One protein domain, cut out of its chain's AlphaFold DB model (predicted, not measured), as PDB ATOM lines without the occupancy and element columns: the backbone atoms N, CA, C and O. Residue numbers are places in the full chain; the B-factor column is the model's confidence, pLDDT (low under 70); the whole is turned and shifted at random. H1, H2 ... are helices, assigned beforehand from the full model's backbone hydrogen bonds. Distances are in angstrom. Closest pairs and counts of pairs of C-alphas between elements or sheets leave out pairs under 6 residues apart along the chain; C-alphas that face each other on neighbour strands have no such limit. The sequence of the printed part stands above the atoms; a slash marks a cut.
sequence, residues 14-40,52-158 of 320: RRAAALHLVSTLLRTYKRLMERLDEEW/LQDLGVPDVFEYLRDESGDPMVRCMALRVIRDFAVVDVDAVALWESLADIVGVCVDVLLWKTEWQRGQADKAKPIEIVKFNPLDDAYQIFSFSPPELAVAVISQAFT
ATOM      1  N   ARG A  14     216.692 128.397 110.250       76.06
ATOM      2  CA  ARG A  14     217.930 129.056 109.796       76.06
ATOM      3  C   ARG A  14     218.529 128.364 108.579       76.06
ATOM      4  O   ARG A  14     219.024 129.045 107.687       76.06
ATOM      5  N   ARG A  15     218.472 127.030 108.534       78.19
ATOM      6  CA  ARG A  15     218.937 126.245 107.379       78.19
ATOM      7  C   ARG A  15     218.067 126.503 106.150       78.19
ATOM      8  O   ARG A  15     218.597 126.800 105.085       78.19
ATOM      9  N   ALA A  16     216.747 126.500 106.318       79.75
ATOM     10  CA  ALA A  16     215.812 126.858 105.258       79.75
ATOM     11  C   ALA A  16     216.030 128.301 104.765       79.75
ATOM     12  O   ALA A  16     216.070 128.533 103.559       79.75
ATOM     13  N   ALA A  17     216.247 129.261 105.672       80.38
ATOM     14  CA  ALA A  17     216.549 130.646 105.311       80.38
ATOM     15  C   ALA A  17     217.877 130.784 104.544       80.38
ATOM     16  O   ALA A  17     217.940 131.521 103.563       80.38
ATOM     17  N   ALA A  18     218.924 130.055 104.944       83.38
ATOM     18  CA  ALA A  18     220.200 130.041 104.230       83.38
ATOM     19  C   ALA A  18     220.044 129.486 102.804       83.38
ATOM     20  O   ALA A  18     220.462 130.133 101.847       83.38
ATOM     21  N   LEU A  19     219.361 128.349 102.645       86.00
ATOM     22  CA  LEU A  19     219.050 127.780 101.328       86.00
ATOM     23  C   LEU A  19     218.187 128.733 100.485       86.00
ATOM     24  O   LEU A  19     218.386 128.861  99.279       86.00
ATOM     25  N   HIS A  20     217.265 129.467 101.109       84.31
ATOM     26  CA  HIS A  20     216.466 130.475 100.414       84.31
ATOM     27  C   HIS A  20     217.305 131.648  99.892       84.31
ATOM     28  O   HIS A  20     217.087 132.108  98.767       84.31
ATOM     29  N   LEU A  21     218.276 132.115 100.680       83.44
ATOM     30  CA  LEU A  21     219.223 133.142 100.246       83.44
ATOM     31  C   LEU A  21     220.051 132.650  99.059       83.44
ATOM     32  O   LEU A  21     220.132 133.361  98.061       83.44
ATOM     33  N   VAL A  22     220.569 131.420  99.112       85.19
ATOM     34  CA  VAL A  22     221.298 130.799  97.993       85.19
ATOM     35  C   VAL A  22     220.436 130.744  96.729       85.19
ATOM     36  O   VAL A  22     220.844 131.247  95.688       85.19
ATOM     37  N   SER A  23     219.212 130.216  96.821       86.00
ATOM     38  CA  SER A  23     218.259 130.182  95.696       86.00
ATOM     39  C   SER A  23     218.004 131.578  95.115       86.00
ATOM     40  O   SER A  23     217.891 131.769  93.905       86.00
ATOM     41  N   THR A  24     217.899 132.593  95.972       84.06
ATOM     42  CA  THR A  24     217.684 133.979  95.533       84.06
ATOM     43  C   THR A  24     218.918 134.551  94.837       84.06
ATOM     44  O   THR A  24     218.776 135.245  93.827       84.06
ATOM     45  N   LEU A  25     220.118 134.231  95.324       84.12
ATOM     46  CA  LEU A  25     221.380 134.620  94.699       84.12
ATOM     47  C   LEU A  25     221.538 133.976  93.320       84.12
ATOM     48  O   LEU A  25     221.774 134.705  92.364       84.12
ATOM     49  N   LEU A  26     221.301 132.666  93.189       83.94
ATOM     50  CA  LEU A  26     221.353 131.950  91.906       83.94
ATOM     51  C   LEU A  26     220.393 132.553  90.872       83.94
ATOM     52  O   LEU A  26     220.786 132.844  89.746       83.94
ATOM     53  N   ARG A  27     219.145 132.836  91.266       82.69
ATOM     54  CA  ARG A  27     218.160 133.475  90.377       82.69
ATOM     55  C   ARG A  27     218.542 134.903  89.993       82.69
ATOM     56  O   ARG A  27     218.280 135.326  88.870       82.69
ATOM     57  N   THR A  28     219.133 135.659  90.917       82.25
ATOM     58  CA  THR A  28     219.618 137.019  90.633       82.25
ATOM     59  C   THR A  28     220.811 136.975  89.684       82.25
ATOM     60  O   THR A  28     220.860 137.759  88.741       82.25
ATOM     61  N   TYR A  29     221.719 136.023  89.896       81.12
ATOM     62  CA  TYR A  29     222.866 135.776  89.037       81.12
ATOM     63  C   TYR A  29     222.433 135.385  87.622       81.12
ATOM     64  O   TYR A  29     222.863 136.028  86.673       81.12
ATOM     65  N   LYS A  30     221.497 134.437  87.463       80.44
ATOM     66  CA  LYS A  30     220.967 134.058  86.143       80.44
ATOM     67  C   LYS A  30     220.384 135.250  85.384       80.44
ATOM     68  O   LYS A  30     220.750 135.477  84.240       80.44
ATOM     69  N   ARG A  31     219.550 136.061  86.043       80.25
ATOM     70  CA  ARG A  31     218.985 137.277  85.435       80.25
ATOM     71  C   ARG A  31     220.048 138.297  85.052       80.25
ATOM     72  O   ARG A  31     219.867 139.033  84.092       80.25
ATOM     73  N   LEU A  32     221.115 138.402  85.843       79.19
ATOM     74  CA  LEU A  32     222.234 139.275  85.515       79.19
ATOM     75  C   LEU A  32     222.966 138.758  84.274       79.19
ATOM     76  O   LEU A  32     223.207 139.552  83.378       79.19
ATOM     77  N   MET A  33     223.254 137.454  84.204       75.25
ATOM     78  CA  MET A  33     223.871 136.818  83.035       75.25
ATOM     79  C   MET A  33     223.027 137.022  81.771       75.25
ATOM     80  O   MET A  33     223.541 137.529  80.787       75.25
ATOM     81  N   GLU A  34     221.720 136.756  81.836       75.38
ATOM     82  CA  GLU A  34     220.792 136.963  80.711       75.38
ATOM     83  C   GLU A  34     220.793 138.419  80.224       75.38
ATOM     84  O   GLU A  34     220.874 138.681  79.028       75.38
ATOM     85  N   ARG A  35     220.775 139.388  81.147       74.94
ATOM     86  CA  ARG A  35     220.856 140.811  80.789       74.94
ATOM     87  C   ARG A  35     222.207 141.202  80.200       74.94
ATOM     88  O   ARG A  35     222.250 142.051  79.319       74.94
ATOM     89  N   LEU A  36     223.302 140.637  80.703       72.00
ATOM     90  CA  LEU A  36     224.638 140.894  80.168       72.00
ATOM     91  C   LEU A  36     224.787 140.323  78.753       72.00
ATOM     92  O   LEU A  36     225.363 140.998  77.904       72.00
ATOM     93  N   ASP A  37     224.225 139.142  78.491       66.88
ATOM     94  CA  ASP A  37     224.194 138.527  77.160       66.88
ATOM     95  C   ASP A  37     223.335 139.340  76.171       66.88
ATOM     96  O   ASP A  37     223.668 139.439  74.991       66.88
ATOM     97  N   GLU A  38     222.249 139.961  76.644       67.75
ATOM     98  CA  GLU A  38     221.390 140.846  75.841       67.75
ATOM     99  C   GLU A  38     222.013 142.231  75.575       67.75
ATOM    100  O   GLU A  38     221.792 142.817  74.513       67.75
ATOM    101  N   GLU A  39     222.763 142.783  76.537       65.06
ATOM    102  CA  GLU A  39     223.290 144.156  76.489       65.06
ATOM    103  C   GLU A  39     224.716 144.252  75.885       65.06
ATOM    104  O   GLU A  39     225.113 145.344  75.466       65.06
ATOM    105  N   TRP A  40     225.483 143.153  75.776       56.34
ATOM    106  CA  TRP A  40     226.874 143.171  75.292       56.34
ATOM    107  C   TRP A  40     227.194 142.105  74.226       56.34
ATOM    108  O   TRP A  40     227.275 140.915  74.520       56.34
ATOM    109  N   LEU A  52     229.985 131.645  94.262       48.97
ATOM    110  CA  LEU A  52     229.383 130.335  93.979       48.97
ATOM    111  C   LEU A  52     230.398 129.181  93.936       48.97
ATOM    112  O   LEU A  52     229.973 128.034  93.995       48.97
ATOM    113  N   GLN A  53     231.711 129.452  93.900       50.69
ATOM    114  CA  GLN A  53     232.736 128.396  93.835       50.69
ATOM    115  C   GLN A  53     232.792 127.489  95.075       50.69
ATOM    116  O   GLN A  53     233.180 126.331  94.952       50.69
ATOM    117  N   ASP A  54     232.364 127.975  96.244       57.12
ATOM    118  CA  ASP A  54     232.415 127.196  97.491       57.12
ATOM    119  C   ASP A  54     231.141 126.383  97.774       57.12
ATOM    120  O   ASP A  54     231.129 125.582  98.709       57.12
ATOM    121  N   LEU A  55     230.054 126.593  97.019       63.78
ATOM    122  CA  LEU A  55     228.796 125.871  97.220       63.78
ATOM    123  C   LEU A  55     228.466 125.030  95.987       63.78
ATOM    124  O   LEU A  55     227.914 125.530  95.010       63.78
ATOM    125  N   GLY A  56     228.766 123.737  96.061       72.69
ATOM    126  CA  GLY A  56     228.472 122.789  94.998       72.69
ATOM    127  C   GLY A  56     227.086 122.149  95.113       72.69
ATOM    128  O   GLY A  56     226.468 122.086  96.177       72.69
ATOM    129  N   VAL A  57     226.625 121.563  94.008       81.44
ATOM    130  CA  VAL A  57     225.461 120.659  93.996       81.44
ATOM    131  C   VAL A  57     225.600 119.512  95.015       81.44
ATOM    132  O   VAL A  57     224.618 119.262  95.722       81.44
ATOM    133  N   PRO A  58     226.777 118.861  95.187       82.88
ATOM    134  CA  PRO A  58     226.957 117.832  96.214       82.88
ATOM    135  C   PRO A  58     226.629 118.343  97.615       82.88
ATOM    136  O   PRO A  58     226.039 117.623  98.422       82.88
ATOM    137  N   ASP A  59     226.940 119.614  97.885       82.81
ATOM    138  CA  ASP A  59     226.723 120.193  99.196       82.81
ATOM    139  C   ASP A  59     225.238 120.350  99.529       82.81
ATOM    140  O   ASP A  59     224.810 120.197 100.674       82.81
ATOM    141  N   VAL A  60     224.439 120.689  98.528       87.44
ATOM    142  CA  VAL A  60     222.997 120.852  98.690       87.44
ATOM    143  C   VAL A  60     222.304 119.491  98.689       87.44
ATOM    144  O   VAL A  60     221.334 119.284  99.421       87.44
ATOM    145  N   PHE A  61     222.835 118.536  97.926       85.44
ATOM    146  CA  PHE A  61     222.286 117.191  97.817       85.44
ATOM    147  C   PHE A  61     222.293 116.419  99.147       85.44
ATOM    148  O   PHE A  61     221.364 115.658  99.419       85.44
ATOM    149  N   GLU A  62     223.259 116.667 100.037       85.31
ATOM    150  CA  GLU A  62     223.272 116.062 101.379       85.31
ATOM    151  C   GLU A  62     221.990 116.334 102.181       85.31
ATOM    152  O   GLU A  62     221.532 115.459 102.918       85.31
ATOM    153  N   TYR A  63     221.377 117.511 102.009       86.12
ATOM    154  CA  TYR A  63     220.103 117.829 102.653       86.12
ATOM    155  C   TYR A  63     218.951 117.006 102.075       86.12
ATOM    156  O   TYR A  63     218.045 116.643 102.817       86.12
ATOM    157  N   LEU A  64     218.974 116.675 100.779       82.12
ATOM    158  CA  LEU A  64     217.943 115.833 100.164       82.12
ATOM    159  C   LEU A  64     218.007 114.383 100.642       82.12
ATOM    160  O   LEU A  64     216.954 113.782 100.878       82.12
ATOM    161  N   ARG A  65     219.224 113.858 100.836       81.56
ATOM    162  CA  ARG A  65     219.474 112.491 101.322       81.56
ATOM    163  C   ARG A  65     219.160 112.283 102.802       81.56
ATOM    164  O   ARG A  65     219.068 111.141 103.243       81.56
ATOM    165  N   ASP A  66     219.042 113.348 103.591       81.56
ATOM    166  CA  ASP A  66     218.683 113.234 105.005       81.56
ATOM    167  C   ASP A  66     217.181 112.954 105.162       81.56
ATOM    168  O   ASP A  66     216.376 113.863 105.358       81.56
ATOM    169  N   GLU A  67     216.795 111.678 105.081       71.62
ATOM    170  CA  GLU A  67     215.409 111.223 105.271       71.62
ATOM    171  C   GLU A  67     214.831 111.607 106.639       71.62
ATOM    172  O   GLU A  67     213.630 111.840 106.764       71.62
ATOM    173  N   SER A  68     215.694 111.724 107.653       73.56
ATOM    174  CA  SER A  68     215.331 112.159 109.006       73.56
ATOM    175  C   SER A  68     215.311 113.682 109.182       73.56
ATOM    176  O   SER A  68     214.965 114.182 110.257       73.56
ATOM    177  N   GLY A  69     215.706 114.417 108.141       71.75
ATOM    178  CA  GLY A  69     215.847 115.863 108.136       71.75
ATOM    179  C   GLY A  69     214.511 116.600 108.128       71.75
ATOM    180  O   GLY A  69     213.457 116.053 107.802       71.75
ATOM    181  N   ASP A  70     214.556 117.890 108.471       76.25
ATOM    182  CA  ASP A  70     213.362 118.731 108.436       76.25
ATOM    183  C   ASP A  70     212.834 118.846 106.991       76.25
ATOM    184  O   ASP A  70     213.580 119.270 106.099       76.25
ATOM    185  N   PRO A  71     211.558 118.515 106.735       72.62
ATOM    186  CA  PRO A  71     211.017 118.498 105.382       72.62
ATOM    187  C   PRO A  71     211.096 119.848 104.652       72.62
ATOM    188  O   PRO A  71     211.279 119.862 103.437       72.62
ATOM    189  N   MET A  72     211.026 120.978 105.366       75.38
ATOM    190  CA  MET A  72     211.173 122.311 104.770       75.38
ATOM    191  C   MET A  72     212.594 122.535 104.246       75.38
ATOM    192  O   MET A  72     212.785 123.093 103.166       75.38
ATOM    193  N   VAL A  73     213.601 122.072 104.992       80.56
ATOM    194  CA  VAL A  73     215.009 122.146 104.576       80.56
ATOM    195  C   VAL A  73     215.226 121.301 103.322       80.56
ATOM    196  O   VAL A  73     215.852 121.778 102.378       80.56
ATOM    197  N   ARG A  74     214.642 120.097 103.266       81.81
ATOM    198  CA  ARG A  74     214.707 119.219 102.087       81.81
ATOM    199  C   ARG A  74     214.070 119.876 100.860       81.81
ATOM    200  O   ARG A  74     214.692 119.934  99.805       81.81
ATOM    201  N   CYS A  75     212.876 120.453 100.984       79.06
ATOM    202  CA  CYS A  75     212.246 121.130  99.849       79.06
ATOM    203  C   CYS A  75     213.010 122.385  99.399       79.06
ATOM    204  O   CYS A  75     213.103 122.659  98.203       79.06
ATOM    205  N   MET A  76     213.578 123.149 100.335       84.44
ATOM    206  CA  MET A  76     214.431 124.283  99.981       84.44
ATOM    207  C   MET A  76     215.729 123.841  99.304       84.44
ATOM    208  O   MET A  76     216.192 124.526  98.395       84.44
ATOM    209  N   ALA A  77     216.288 122.695  99.690       88.75
ATOM    210  CA  ALA A  77     217.435 122.109  99.009       88.75
ATOM    211  C   ALA A  77     217.079 121.703  97.572       88.75
ATOM    212  O   ALA A  77     217.807 122.059  96.650       88.75
ATOM    213  N   LEU A  78     215.919 121.069  97.361       87.25
ATOM    214  CA  LEU A  78     215.422 120.727  96.023       87.25
ATOM    215  C   LEU A  78     215.321 121.969  95.131       87.25
ATOM    216  O   LEU A  78     215.792 121.973  93.998       87.25
ATOM    217  N   ARG A  79     214.774 123.061  95.671       87.50
ATOM    218  CA  ARG A  79     214.691 124.347  94.974       87.50
ATOM    219  C   ARG A  79     216.052 124.911  94.587       87.50
ATOM    220  O   ARG A  79     216.202 125.416  93.481       87.50
ATOM    221  N   VAL A  80     217.029 124.849  95.489       89.81
ATOM    222  CA  VAL A  80     218.391 125.309  95.197       89.81
ATOM    223  C   VAL A  80     219.017 124.466  94.084       89.81
ATOM    224  O   VAL A  80     219.594 125.038  93.167       89.81
ATOM    225  N   ILE A  81     218.851 123.137  94.104       90.94
ATOM    226  CA  ILE A  81     219.317 122.259  93.016       90.94
ATOM    227  C   ILE A  81     218.645 122.622  91.692       90.94
ATOM    228  O   ILE A  81     219.318 122.725  90.670       90.94
ATOM    229  N   ARG A  82     217.335 122.885  91.702       89.56
ATOM    230  CA  ARG A  82     216.636 123.365  90.510       89.56
ATOM    231  C   ARG A  82     217.232 124.677  90.007       89.56
ATOM    232  O   ARG A  82     217.438 124.824  88.810       89.56
ATOM    233  N   ASP A  83     217.496 125.636  90.892       87.62
ATOM    234  CA  ASP A  83     218.065 126.925  90.493       87.62
ATOM    235  C   ASP A  83     219.501 126.772  89.955       87.62
ATOM    236  O   ASP A  83     219.854 127.481  89.018       87.62
ATOM    237  N   PHE A  84     220.293 125.815  90.458       88.25
ATOM    238  CA  PHE A  84     221.571 125.435  89.840       88.25
ATOM    239  C   PHE A  84     221.377 124.910  88.414       88.25
ATOM    240  O   PHE A  84     222.055 125.380  87.505       88.25
ATOM    241  N   ALA A  85     220.421 123.996  88.207       84.06
ATOM    242  CA  ALA A  85     220.130 123.446  86.882       84.06
ATOM    243  C   ALA A  85     219.682 124.523  85.880       84.06
ATOM    244  O   ALA A  85     219.991 124.438  84.701       84.06
ATOM    245  N   VAL A  86     218.964 125.554  86.339       82.19
ATOM    246  CA  VAL A  86     218.519 126.669  85.484       82.19
ATOM    247  C   VAL A  86     219.665 127.620  85.126       82.19
ATOM    248  O   VAL A  86     219.658 128.212  84.043       82.19
ATOM    249  N   VAL A  87     220.632 127.814  86.028       83.56
ATOM    250  CA  VAL A  87     221.784 128.690  85.765       83.56
ATOM    251  C   VAL A  87     222.607 128.140  84.601       83.56
ATOM    252  O   VAL A  87     222.838 128.882  83.642       83.56
ATOM    253  N   ASP A  88     222.952 126.854  84.666       78.56
ATOM    254  CA  ASP A  88     223.762 126.141  83.679       78.56
ATOM    255  C   ASP A  88     223.143 124.765  83.379       78.56
ATOM    256  O   ASP A  88     223.406 123.769  84.058       78.56
ATOM    257  N   VAL A  89     222.267 124.741  82.371       73.94
ATOM    258  CA  VAL A  89     221.521 123.538  81.964       73.94
ATOM    259  C   VAL A  89     222.463 122.482  81.384       73.94
ATOM    260  O   VAL A  89     222.273 121.291  81.625       73.94
ATOM    261  N   ASP A  90     223.506 122.902  80.667       72.19
ATOM    262  CA  ASP A  90     224.444 121.989  80.008       72.19
ATOM    263  C   ASP A  90     225.310 121.239  81.033       72.19
ATOM    264  O   ASP A  90     225.644 120.066  80.839       72.19
ATOM    265  N   ALA A  91     225.612 121.869  82.174       79.88
ATOM    266  CA  ALA A  91     226.341 121.231  83.268       79.88
ATOM    267  C   ALA A  91     225.549 120.126  83.988       79.88
ATOM    268  O   ALA A  91     226.166 119.285  84.644       79.88
ATOM    269  N   VAL A  92     224.213 120.085  83.870       79.50
ATOM    270  CA  VAL A  92     223.364 119.101  84.575       79.50
ATOM    271  C   VAL A  92     223.781 117.672  84.241       79.50
ATOM    272  O   VAL A  92     223.916 116.843  85.141       79.50
ATOM    273  N   ALA A  93     224.068 117.390  82.968       75.19
ATOM    274  CA  ALA A  93     224.491 116.067  82.507       75.19
ATOM    275  C   ALA A  93     225.834 115.602  83.107       75.19
ATOM    276  O   ALA A  93     226.154 114.415  83.054       75.19
ATOM    277  N   LEU A  94     226.618 116.524  83.673       83.44
ATOM    278  CA  LEU A  94     227.940 116.271  84.246       83.44
ATOM    279  C   LEU A  94     227.912 116.123  85.776       83.44
ATOM    280  O   LEU A  94     228.960 115.919  86.388       83.44
ATOM    281  N   TRP A  95     226.745 116.231  86.418       88.06
ATOM    282  CA  TRP A  95     226.644 116.121  87.873       88.06
ATOM    283  C   TRP A  95     226.906 114.689  88.355       88.06
ATOM    284  O   TRP A  95     226.198 113.751  87.994       88.06
ATOM    285  N   GLU A  96     227.874 114.529  89.262       84.44
ATOM    286  CA  GLU A  96     228.298 113.219  89.782       84.44
ATOM    287  C   GLU A  96     227.169 112.422  90.461       84.44
ATOM    288  O   GLU A  96     227.178 111.194  90.442       84.44
ATOM    289  N   SER A  97     226.180 113.103  91.053       85.94
ATOM    290  CA  SER A  97     225.034 112.486  91.745       85.94
ATOM    291  C   SER A  97     223.711 112.644  90.988       85.94
ATOM    292  O   SER A  97     222.648 112.560  91.600       85.94
ATOM    293  N   LEU A  98     223.747 112.888  89.671       85.06
ATOM    294  CA  LEU A  98     222.536 113.173  88.893       85.06
ATOM    295  C   LEU A  98     221.484 112.065  89.010       85.06
ATOM    296  O   LEU A  98     220.314 112.362  89.219       85.06
ATOM    297  N   ALA A  99     221.892 110.796  88.927       82.81
ATOM    298  CA  ALA A  99     220.973 109.663  89.034       82.81
ATOM    299  C   ALA A  99     220.225 109.643  90.374       82.81
ATOM    300  O   ALA A  99     219.006 109.482  90.394       82.81
ATOM    301  N   ASP A 100     220.935 109.878  91.478       85.06
ATOM    302  CA  ASP A 100     220.325 109.909  92.806       85.06
ATOM    303  C   ASP A 100     219.419 111.143  92.980       85.06
ATOM    304  O   ASP A 100     218.341 111.047  93.565       85.06
ATOM    305  N   ILE A 101     219.820 112.303  92.441       87.75
ATOM    306  CA  ILE A 101     219.006 113.531  92.437       87.75
ATOM    307  C   ILE A 101     217.702 113.306  91.661       87.75
ATOM    308  O   ILE A 101     216.628 113.661  92.148       87.75
ATOM    309  N   VAL A 102     217.783 112.695  90.476       81.62
ATOM    310  CA  VAL A 102     216.625 112.343  89.642       81.62
ATOM    311  C   VAL A 102     215.733 111.327  90.357       81.62
ATOM    312  O   VAL A 102     214.516 111.492  90.335       81.62
ATOM    313  N   GLY A 103     216.311 110.346  91.057       78.69
ATOM    314  CA  GLY A 103     215.577 109.415  91.922       78.69
ATOM    315  C   GLY A 103     214.738 110.136  92.976       78.69
ATOM    316  O   GLY A 103     213.527 109.949  93.030       78.69
ATOM    317  N   VAL A 104     215.344 111.063  93.726       81.75
ATOM    318  CA  VAL A 104     214.619 111.882  94.715       81.75
ATOM    319  C   VAL A 104     213.541 112.749  94.055       81.75
ATOM    320  O   VAL A 104     212.469 112.937  94.627       81.75
ATOM    321  N   CYS A 105     213.791 113.288  92.858       79.56
ATOM    322  CA  CYS A 105     212.775 114.044  92.122       79.56
ATOM    323  C   CYS A 105     211.580 113.153  91.774       79.56
ATOM    324  O   CYS A 105     210.443 113.564  91.986       79.56
ATOM    325  N   VAL A 106     211.826 111.931  91.300       73.25
ATOM    326  CA  VAL A 106     210.774 110.944  91.043       73.25
ATOM    327  C   VAL A 106     210.016 110.627  92.332       73.25
ATOM    328  O   VAL A 106     208.793 110.735  92.330       73.25
ATOM    329  N   ASP A 107     210.694 110.390  93.455       72.06
ATOM    330  CA  ASP A 107     210.031 110.177  94.751       72.06
ATOM    331  C   ASP A 107     209.122 111.357  95.138       72.06
ATOM    332  O   ASP A 107     207.982 111.160  95.553       72.06
ATOM    333  N   VAL A 108     209.583 112.599  94.953       71.88
ATOM    334  CA  VAL A 108     208.786 113.813  95.215       71.88
ATOM    335  C   VAL A 108     207.568 113.902  94.292       71.88
ATOM    336  O   VAL A 108     206.483 114.261  94.755       71.88
ATOM    337  N   LEU A 109     207.721 113.572  93.006       64.81
ATOM    338  CA  LEU A 109     206.617 113.551  92.040       64.81
ATOM    339  C   LEU A 109     205.588 112.454  92.369       64.81
ATOM    340  O   LEU A 109     204.390 112.659  92.169       64.81
ATOM    341  N   LEU A 110     206.038 111.315  92.899       57.75
ATOM    342  CA  LEU A 110     205.190 110.181  93.271       57.75
ATOM    343  C   LEU A 110     204.494 110.378  94.632       57.75
ATOM    344  O   LEU A 110     203.368 109.923  94.832       57.75
ATOM    345  N   TRP A 111     205.102 111.105  95.571       59.00
ATOM    346  CA  TRP A 111     204.639 111.219  96.961       59.00
ATOM    347  C   TRP A 111     203.608 112.341  97.192       59.00
ATOM    348  O   TRP A 111     203.755 113.198  98.069       59.00
ATOM    349  N   LYS A 112     202.503 112.351  96.433       48.50
ATOM    350  CA  LYS A 112     201.499 113.437  96.511       48.50
ATOM    351  C   LYS A 112     200.630 113.447  97.790       48.50
ATOM    352  O   LYS A 112     199.812 114.348  97.948       48.50
ATOM    353  N   THR A 113     200.748 112.518  98.745       46.16
ATOM    354  CA  THR A 113     199.706 112.369  99.794       46.16
ATOM    355  C   THR A 113     200.098 112.694 101.238       46.16
ATOM    356  O   THR A 113     199.221 113.152 101.969       46.16
ATOM    357  N   GLU A 114     201.355 112.579 101.673       45.06
ATOM    358  CA  GLU A 114     201.724 112.886 103.076       45.06
ATOM    359  C   GLU A 114     202.501 114.197 103.225       45.06
ATOM    360  O   GLU A 114     202.262 114.963 104.163       45.06
ATOM    361  N   TRP A 115     203.363 114.519 102.255       49.66
ATOM    362  CA  TRP A 115     204.236 115.689 102.323       49.66
ATOM    363  C   TRP A 115     203.456 117.011 102.232       49.66
ATOM    364  O   TRP A 115     203.710 117.935 103.000       49.66
ATOM    365  N   GLN A 116     202.442 117.099 101.363       49.03
ATOM    366  CA  GLN A 116     201.586 118.289 101.252       49.03
ATOM    367  C   GLN A 116     200.527 118.381 102.366       49.03
ATOM    368  O   GLN A 116     200.266 119.478 102.869       49.03
ATOM    369  N   ARG A 117     199.936 117.252 102.797       47.06
ATOM    370  CA  ARG A 117     198.814 117.242 103.762       47.06
ATOM    371  C   ARG A 117     199.204 117.677 105.179       47.06
ATOM    372  O   ARG A 117     198.333 118.133 105.912       47.06
ATOM    373  N   GLY A 118     200.479 117.584 105.566       50.00
ATOM    374  CA  GLY A 118     200.948 117.985 106.902       50.00
ATOM    375  C   GLY A 118     201.677 119.334 106.991       50.00
ATOM    376  O   GLY A 118     202.046 119.745 108.093       50.00
ATOM    377  N   GLN A 119     201.962 119.997 105.862       52.84
ATOM    378  CA  GLN A 119     203.023 121.023 105.797       52.84
ATOM    379  C   GLN A 119     202.593 122.361 105.178       52.84
ATOM    380  O   GLN A 119     203.275 123.359 105.404       52.84
ATOM    381  N   ALA A 120     201.464 122.430 104.460       50.19
ATOM    382  CA  ALA A 120     200.974 123.681 103.865       50.19
ATOM    383  C   ALA A 120     200.824 124.818 104.903       50.19
ATOM    384  O   ALA A 120     201.138 125.974 104.622       50.19
ATOM    385  N   ASP A 121     200.435 124.483 106.136       51.38
ATOM    386  CA  ASP A 121     200.332 125.447 107.238       51.38
ATOM    387  C   ASP A 121     201.681 125.806 107.884       51.38
ATOM    388  O   ASP A 121     201.818 126.894 108.440       51.38
ATOM    389  N   LYS A 122     202.700 124.943 107.768       50.22
ATOM    390  CA  LYS A 122     204.070 125.193 108.258       50.22
ATOM    391  C   LYS A 122     204.937 125.970 107.269       50.22
ATOM    392  O   LYS A 122     205.977 126.479 107.670       50.22
ATOM    393  N   ALA A 123     204.517 126.072 106.009       45.47
ATOM    394  CA  ALA A 123     205.157 126.910 104.996       45.47
ATOM    395  C   ALA A 123     204.751 128.389 105.108       45.47
ATOM    396  O   ALA A 123     205.531 129.255 104.743       45.47
ATOM    397  N   LYS A 124     203.581 128.702 105.687       43.78
ATOM    398  CA  LYS A 124     203.099 130.083 105.905       43.78
ATOM    399  C   LYS A 124     204.053 131.046 106.648       43.78
ATOM    400  O   LYS A 124     203.987 132.230 106.344       43.78
ATOM    401  N   PRO A 125     204.915 130.625 107.599       43.69
ATOM    402  CA  PRO A 125     205.831 131.534 108.294       43.69
ATOM    403  C   PRO A 125     206.990 132.031 107.424       43.69
ATOM    404  O   PRO A 125     207.606 133.040 107.755       43.69
ATOM    405  N   ILE A 126     207.313 131.321 106.340       45.44
ATOM    406  CA  ILE A 126     208.325 131.737 105.373       45.44
ATOM    407  C   ILE A 126     207.537 132.055 104.108       45.44
ATOM    408  O   ILE A 126     207.105 131.142 103.416       45.44
ATOM    409  N   GLU A 127     207.286 133.332 103.819       48.09
ATOM    410  CA  GLU A 127     206.612 133.776 102.588       48.09
ATOM    411  C   GLU A 127     207.488 133.484 101.349       48.09
ATOM    412  O   GLU A 127     207.962 134.374 100.644       48.09
ATOM    413  N   ILE A 128     207.759 132.206 101.085       54.44
ATOM    414  CA  ILE A 128     208.556 131.736  99.964       54.44
ATOM    415  C   ILE A 128     207.663 131.850  98.737       54.44
ATOM    416  O   ILE A 128     206.812 131.003  98.459       54.44
ATOM    417  N   VAL A 129     207.868 132.931  97.994       50.69
ATOM    418  CA  VAL A 129     207.178 133.199  96.733       50.69
ATOM    419  C   VAL A 129     207.270 131.972  95.815       50.69
ATOM    420  O   VAL A 129     208.362 131.463  95.544       50.69
ATOM    421  N   LYS A 130     206.109 131.513  95.323       56.25
ATOM    422  CA  LYS A 130     205.965 130.384  94.382       56.25
ATOM    423  C   LYS A 130     206.602 129.082  94.885       56.25
ATOM    424  O   LYS A 130     207.314 128.420  94.137       56.25
ATOM    425  N   PHE A 131     206.437 128.732  96.159       62.12
ATOM    426  CA  PHE A 131     206.886 127.437  96.674       62.12
ATOM    427  C   PHE A 131     206.020 126.284  96.152       62.12
ATOM    428  O   PHE A 131     204.876 126.132  96.572       62.12
ATOM    429  N   ASN A 132     206.574 125.488  95.233       69.75
ATOM    430  CA  ASN A 132     205.963 124.260  94.741       69.75
ATOM    431  C   ASN A 132     207.060 123.205  94.495       69.75
ATOM    432  O   ASN A 132     207.721 123.249  93.458       69.75
ATOM    433  N   PRO A 133     207.277 122.268  95.436       70.12
ATOM    434  CA  PRO A 133     208.315 121.249  95.296       70.12
ATOM    435  C   PRO A 133     208.057 120.285  94.128       70.12
ATOM    436  O   PRO A 133     209.010 119.699  93.627       70.12
ATOM    437  N   LEU A 134     206.807 120.156  93.659       67.88
ATOM    438  CA  LEU A 134     206.488 119.367  92.465       67.88
ATOM    439  C   LEU A 134     207.044 120.029  91.201       67.88
ATOM    440  O   LEU A 134     207.694 119.361  90.406       67.88
ATOM    441  N   ASP A 135     206.849 121.343  91.054       69.25
ATOM    442  CA  ASP A 135     207.403 122.095  89.920       69.25
ATOM    443  C   ASP A 135     208.937 122.077  89.955       69.25
ATOM    444  O   ASP A 135     209.582 121.942  88.917       69.25
ATOM    445  N   ASP A 136     209.527 122.188  91.151       79.31
ATOM    446  CA  ASP A 136     210.981 122.150  91.323       79.31
ATOM    447  C   ASP A 136     211.557 120.771  90.931       79.31
ATOM    448  O   ASP A 136     212.513 120.716  90.155       79.31
ATOM    449  N   ALA A 137     210.950 119.667  91.395       76.06
ATOM    450  CA  ALA A 137     211.332 118.301  91.012       76.06
ATOM    451  C   ALA A 137     211.179 118.063  89.504       76.06
ATOM    452  O   ALA A 137     212.065 117.504  88.859       76.06
ATOM    453  N   TYR A 138     210.063 118.522  88.940       70.69
ATOM    454  CA  TYR A 138     209.770 118.399  87.519       70.69
ATOM    455  C   TYR A 138     210.815 119.108  86.655       70.69
ATOM    456  O   TYR A 138     211.280 118.546  85.668       70.69
ATOM    457  N   GLN A 139     211.208 120.330  87.015       72.75
ATOM    458  CA  GLN A 139     212.175 121.088  86.224       72.75
ATOM    459  C   GLN A 139     213.541 120.397  86.202       72.75
ATOM    460  O   GLN A 139     214.086 120.194  85.121       72.75
ATOM    461  N   ILE A 140     214.041 119.939  87.355       80.06
ATOM    462  CA  ILE A 140     215.289 119.155  87.427       80.06
ATOM    463  C   ILE A 140     215.188 117.904  86.549       80.06
ATOM    464  O   ILE A 140     216.086 117.623  85.753       80.06
ATOM    465  N   PHE A 141     214.070 117.184  86.657       70.94
ATOM    466  CA  PHE A 141     213.801 116.007  85.840       70.94
ATOM    467  C   PHE A 141     213.828 116.338  84.338       70.94
ATOM    468  O   PHE A 141     214.446 115.619  83.561       70.94
ATOM    469  N   SER A 142     213.230 117.460  83.930       65.44
ATOM    470  CA  SER A 142     213.174 117.895  82.528       65.44
ATOM    471  C   SER A 142     214.520 118.347  81.946       65.44
ATOM    472  O   SER A 142     214.690 118.303  80.731       65.44
ATOM    473  N   PHE A 143     215.468 118.764  82.793       73.88
ATOM    474  CA  PHE A 143     216.836 119.111  82.383       73.88
ATOM    475  C   PHE A 143     217.774 117.899  82.343       73.88
ATOM    476  O   PHE A 143     218.898 118.002  81.859       73.88
ATOM    477  N   SER A 144     217.340 116.754  82.871       72.12
ATOM    478  CA  SER A 144     218.164 115.549  82.949       72.12
ATOM    479  C   SER A 144     218.193 114.795  81.611       72.12
ATOM    480  O   SER A 144     217.214 114.850  80.862       72.12
ATOM    481  N   PRO A 145     219.274 114.046  81.303       71.56
ATOM    482  CA  PRO A 145     219.347 113.227  80.097       71.56
ATOM    483  C   PRO A 145     218.151 112.265  79.978       71.56
ATOM    484  O   PRO A 145     217.836 111.576  80.959       71.56
ATOM    485  N   PRO A 146     217.500 112.175  78.800       54.84
ATOM    486  CA  PRO A 146     216.320 111.338  78.601       54.84
ATOM    487  C   PRO A 146     216.542 109.873  78.982       54.84
ATOM    488  O   PRO A 146     215.679 109.260  79.599       54.84
ATOM    489  N   GLU A 147     217.715 109.312  78.692       56.72
ATOM    490  CA  GLU A 147     218.034 107.909  78.974       56.72
ATOM    491  C   GLU A 147     218.022 107.613  80.478       56.72
ATOM    492  O   GLU A 147     217.540 106.565  80.915       56.72
ATOM    493  N   LEU A 148     218.520 108.557  81.283       61.94
ATOM    494  CA  LEU A 148     218.523 108.456  82.739       61.94
ATOM    495  C   LEU A 148     217.109 108.628  83.300       61.94
ATOM    496  O   LEU A 148     216.673 107.835  84.134       61.94
ATOM    497  N   ALA A 149     216.388 109.634  82.811       59.31
ATOM    498  CA  ALA A 149     214.999 109.893  83.160       59.31
ATOM    499  C   ALA A 149     214.110 108.658  82.911       59.31
ATOM    500  O   ALA A 149     213.379 108.229  83.807       59.31
ATOM    501  N   VAL A 150     214.242 108.032  81.734       54.03
ATOM    502  CA  VAL A 150     213.549 106.789  81.361       54.03
ATOM    503  C   VAL A 150     213.935 105.645  82.292       54.03
ATOM    504  O   VAL A 150     213.053 104.933  82.772       54.03
ATOM    505  N   ALA A 151     215.226 105.454  82.578       57.28
ATOM    506  CA  ALA A 151     215.687 104.367  83.440       57.28
ATOM    507  C   ALA A 151     215.122 104.474  84.866       57.28
ATOM    508  O   ALA A 151     214.628 103.479  85.397       57.28
ATOM    509  N   VAL A 152     215.141 105.670  85.462       63.94
ATOM    510  CA  VAL A 152     214.658 105.901  86.835       63.94
ATOM    511  C   VAL A 152     213.135 105.788  86.916       63.94
ATOM    512  O   VAL A 152     212.617 105.107  87.800       63.94
ATOM    513  N   ILE A 153     212.404 106.375  85.963       61.03
ATOM    514  CA  ILE A 153     210.944 106.219  85.891       61.03
ATOM    515  C   ILE A 153     210.564 104.747  85.680       61.03
ATOM    516  O   ILE A 153     209.679 104.231  86.361       61.03
ATOM    517  N   SER A 154     211.247 104.044  84.774       56.16
ATOM    518  CA  SER A 154     210.988 102.623  84.516       56.16
ATOM    519  C   SER A 154     211.224 101.779  85.765       56.16
ATOM    520  O   SER A 154     210.415 100.910  86.070       56.16
ATOM    521  N   GLN A 155     212.287 102.060  86.526       61.66
ATOM    522  CA  GLN A 155     212.544 101.398  87.806       61.66
ATOM    523  C   GLN A 155     211.427 101.664  88.820       61.66
ATOM    524  O   GLN A 155     210.951 100.717  89.446       61.66
ATOM    525  N   ALA A 156     210.934 102.901  88.920       59.41
ATOM    526  CA  ALA A 156     209.785 103.213  89.767       59.41
ATOM    527  C   ALA A 156     208.530 102.409  89.363       59.41
ATOM    528  O   ALA A 156     207.805 101.922  90.226       59.41
ATOM    529  N   PHE A 157     208.318 102.163  88.064       53.25
ATOM    530  CA  PHE A 157     207.232 101.306  87.564       53.25
ATOM    531  C   PHE A 157     207.460  99.793  87.750       53.25
ATOM    532  O   PHE A 157     206.511  99.010  87.642       53.25
ATOM    533  N   THR A 158     208.691  99.347  88.020       54.75
ATOM    534  CA  THR A 158     208.973  97.929  88.322       54.75
ATOM    535  C   THR A 158     208.650  97.526  89.760       54.75
ATOM    536  O   THR A 158     208.642  96.333  90.046       54.75
TER     537      THR A 158
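This is residues 14 to 40 and 52 to 158 of the 320 residues of an uncharacterized protein of Tulasnella calospora MUT 4182 (UniProt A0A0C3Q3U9). H3 lies in the middle of a helical body, with the long H1 along one side of it and H2 and H7 packed on two others; H5 packs on H7, and H8 packs on H5, far from H1. Residues 35 to 40, of which 35 to 39 belong to H1, stick out free, and the short H6 sits in a loop between H5 and H7. The 134 printed residues hold eight named helices, H1 to H8 in order, and no named strand; the class is all helix. The whole is compact, with a radius of gyration of the C-alphas of 15.1 A and spans of 49 by 40 by 24 A.

H1, residues 14 to 39, touches H3, residues 71 to 87, at a shallow tilt of 15 degrees, the same way; the closest C-alphas are those of Ala 16 and Val 73, 4.8 A apart. H3 is the hub, touching three helices. H2, residues 57 to 65, forms a helical hairpin with H3, at a shallow tilt of 29 degrees, closest at C-alphas 64 and 74, 5.1 A. H1 and H2 are only just apart, 8.4 A at the closest. H4, residues 90 to 94, is close to H3 but not clearly touching, with C-alphas 85 and 92 closest at 5.9 A. H7, residues 133 to 143, touches H3 at a shallow tilt of 32 degrees, the same way, closest at C-alphas 82 and 140, 5.4 A. H5, residues 98 to 110, touches H7 at a steep tilt of 41 degrees, opposite ways, closest at C-alphas 105 and 137, 4.6 A. H8, residues 146 to 158, touches H5 at a steep tilt of 50 degrees, the same way, closest at C-alphas 103 and 152, 6.3 A. H6, residues 120 to 123, touches no helix. Helix packing is part aligned, part crossed. In H1, H3, H5, H7 and H8 every O i to N i+4 pair is within hydrogen-bond range; in H2 3 of 5 are, and in H4 0 of 1, beside 1 of 2 O i to N i+3 pairs; H6 is too short for an O i to N i+4 pair.

H1 begins at C-alpha 14, (217.930, 129.056, 109.796), and is 37.0 A long. H2 measures 12.5 A, H3 24.6 A, H4 7.9 A, H5 18.1 A, H6 5.4 A and H7 15.6 A. H8, 18.1 A, ends at C-alpha 158, (208.973, 97.929, 88.322).

The C-alphas farthest apart are those of Trp 40 and Thr 158, 50.4 A. Residues 41 to 51 are not printed, and C-alphas 40 and 52 are 22.8 A apart across the cut. Of the links that are printed whole, none is long. Mean pLDDT of the printed part is 71.5; 48 residues are under 70, among them 109 to 132 and 146 to 158.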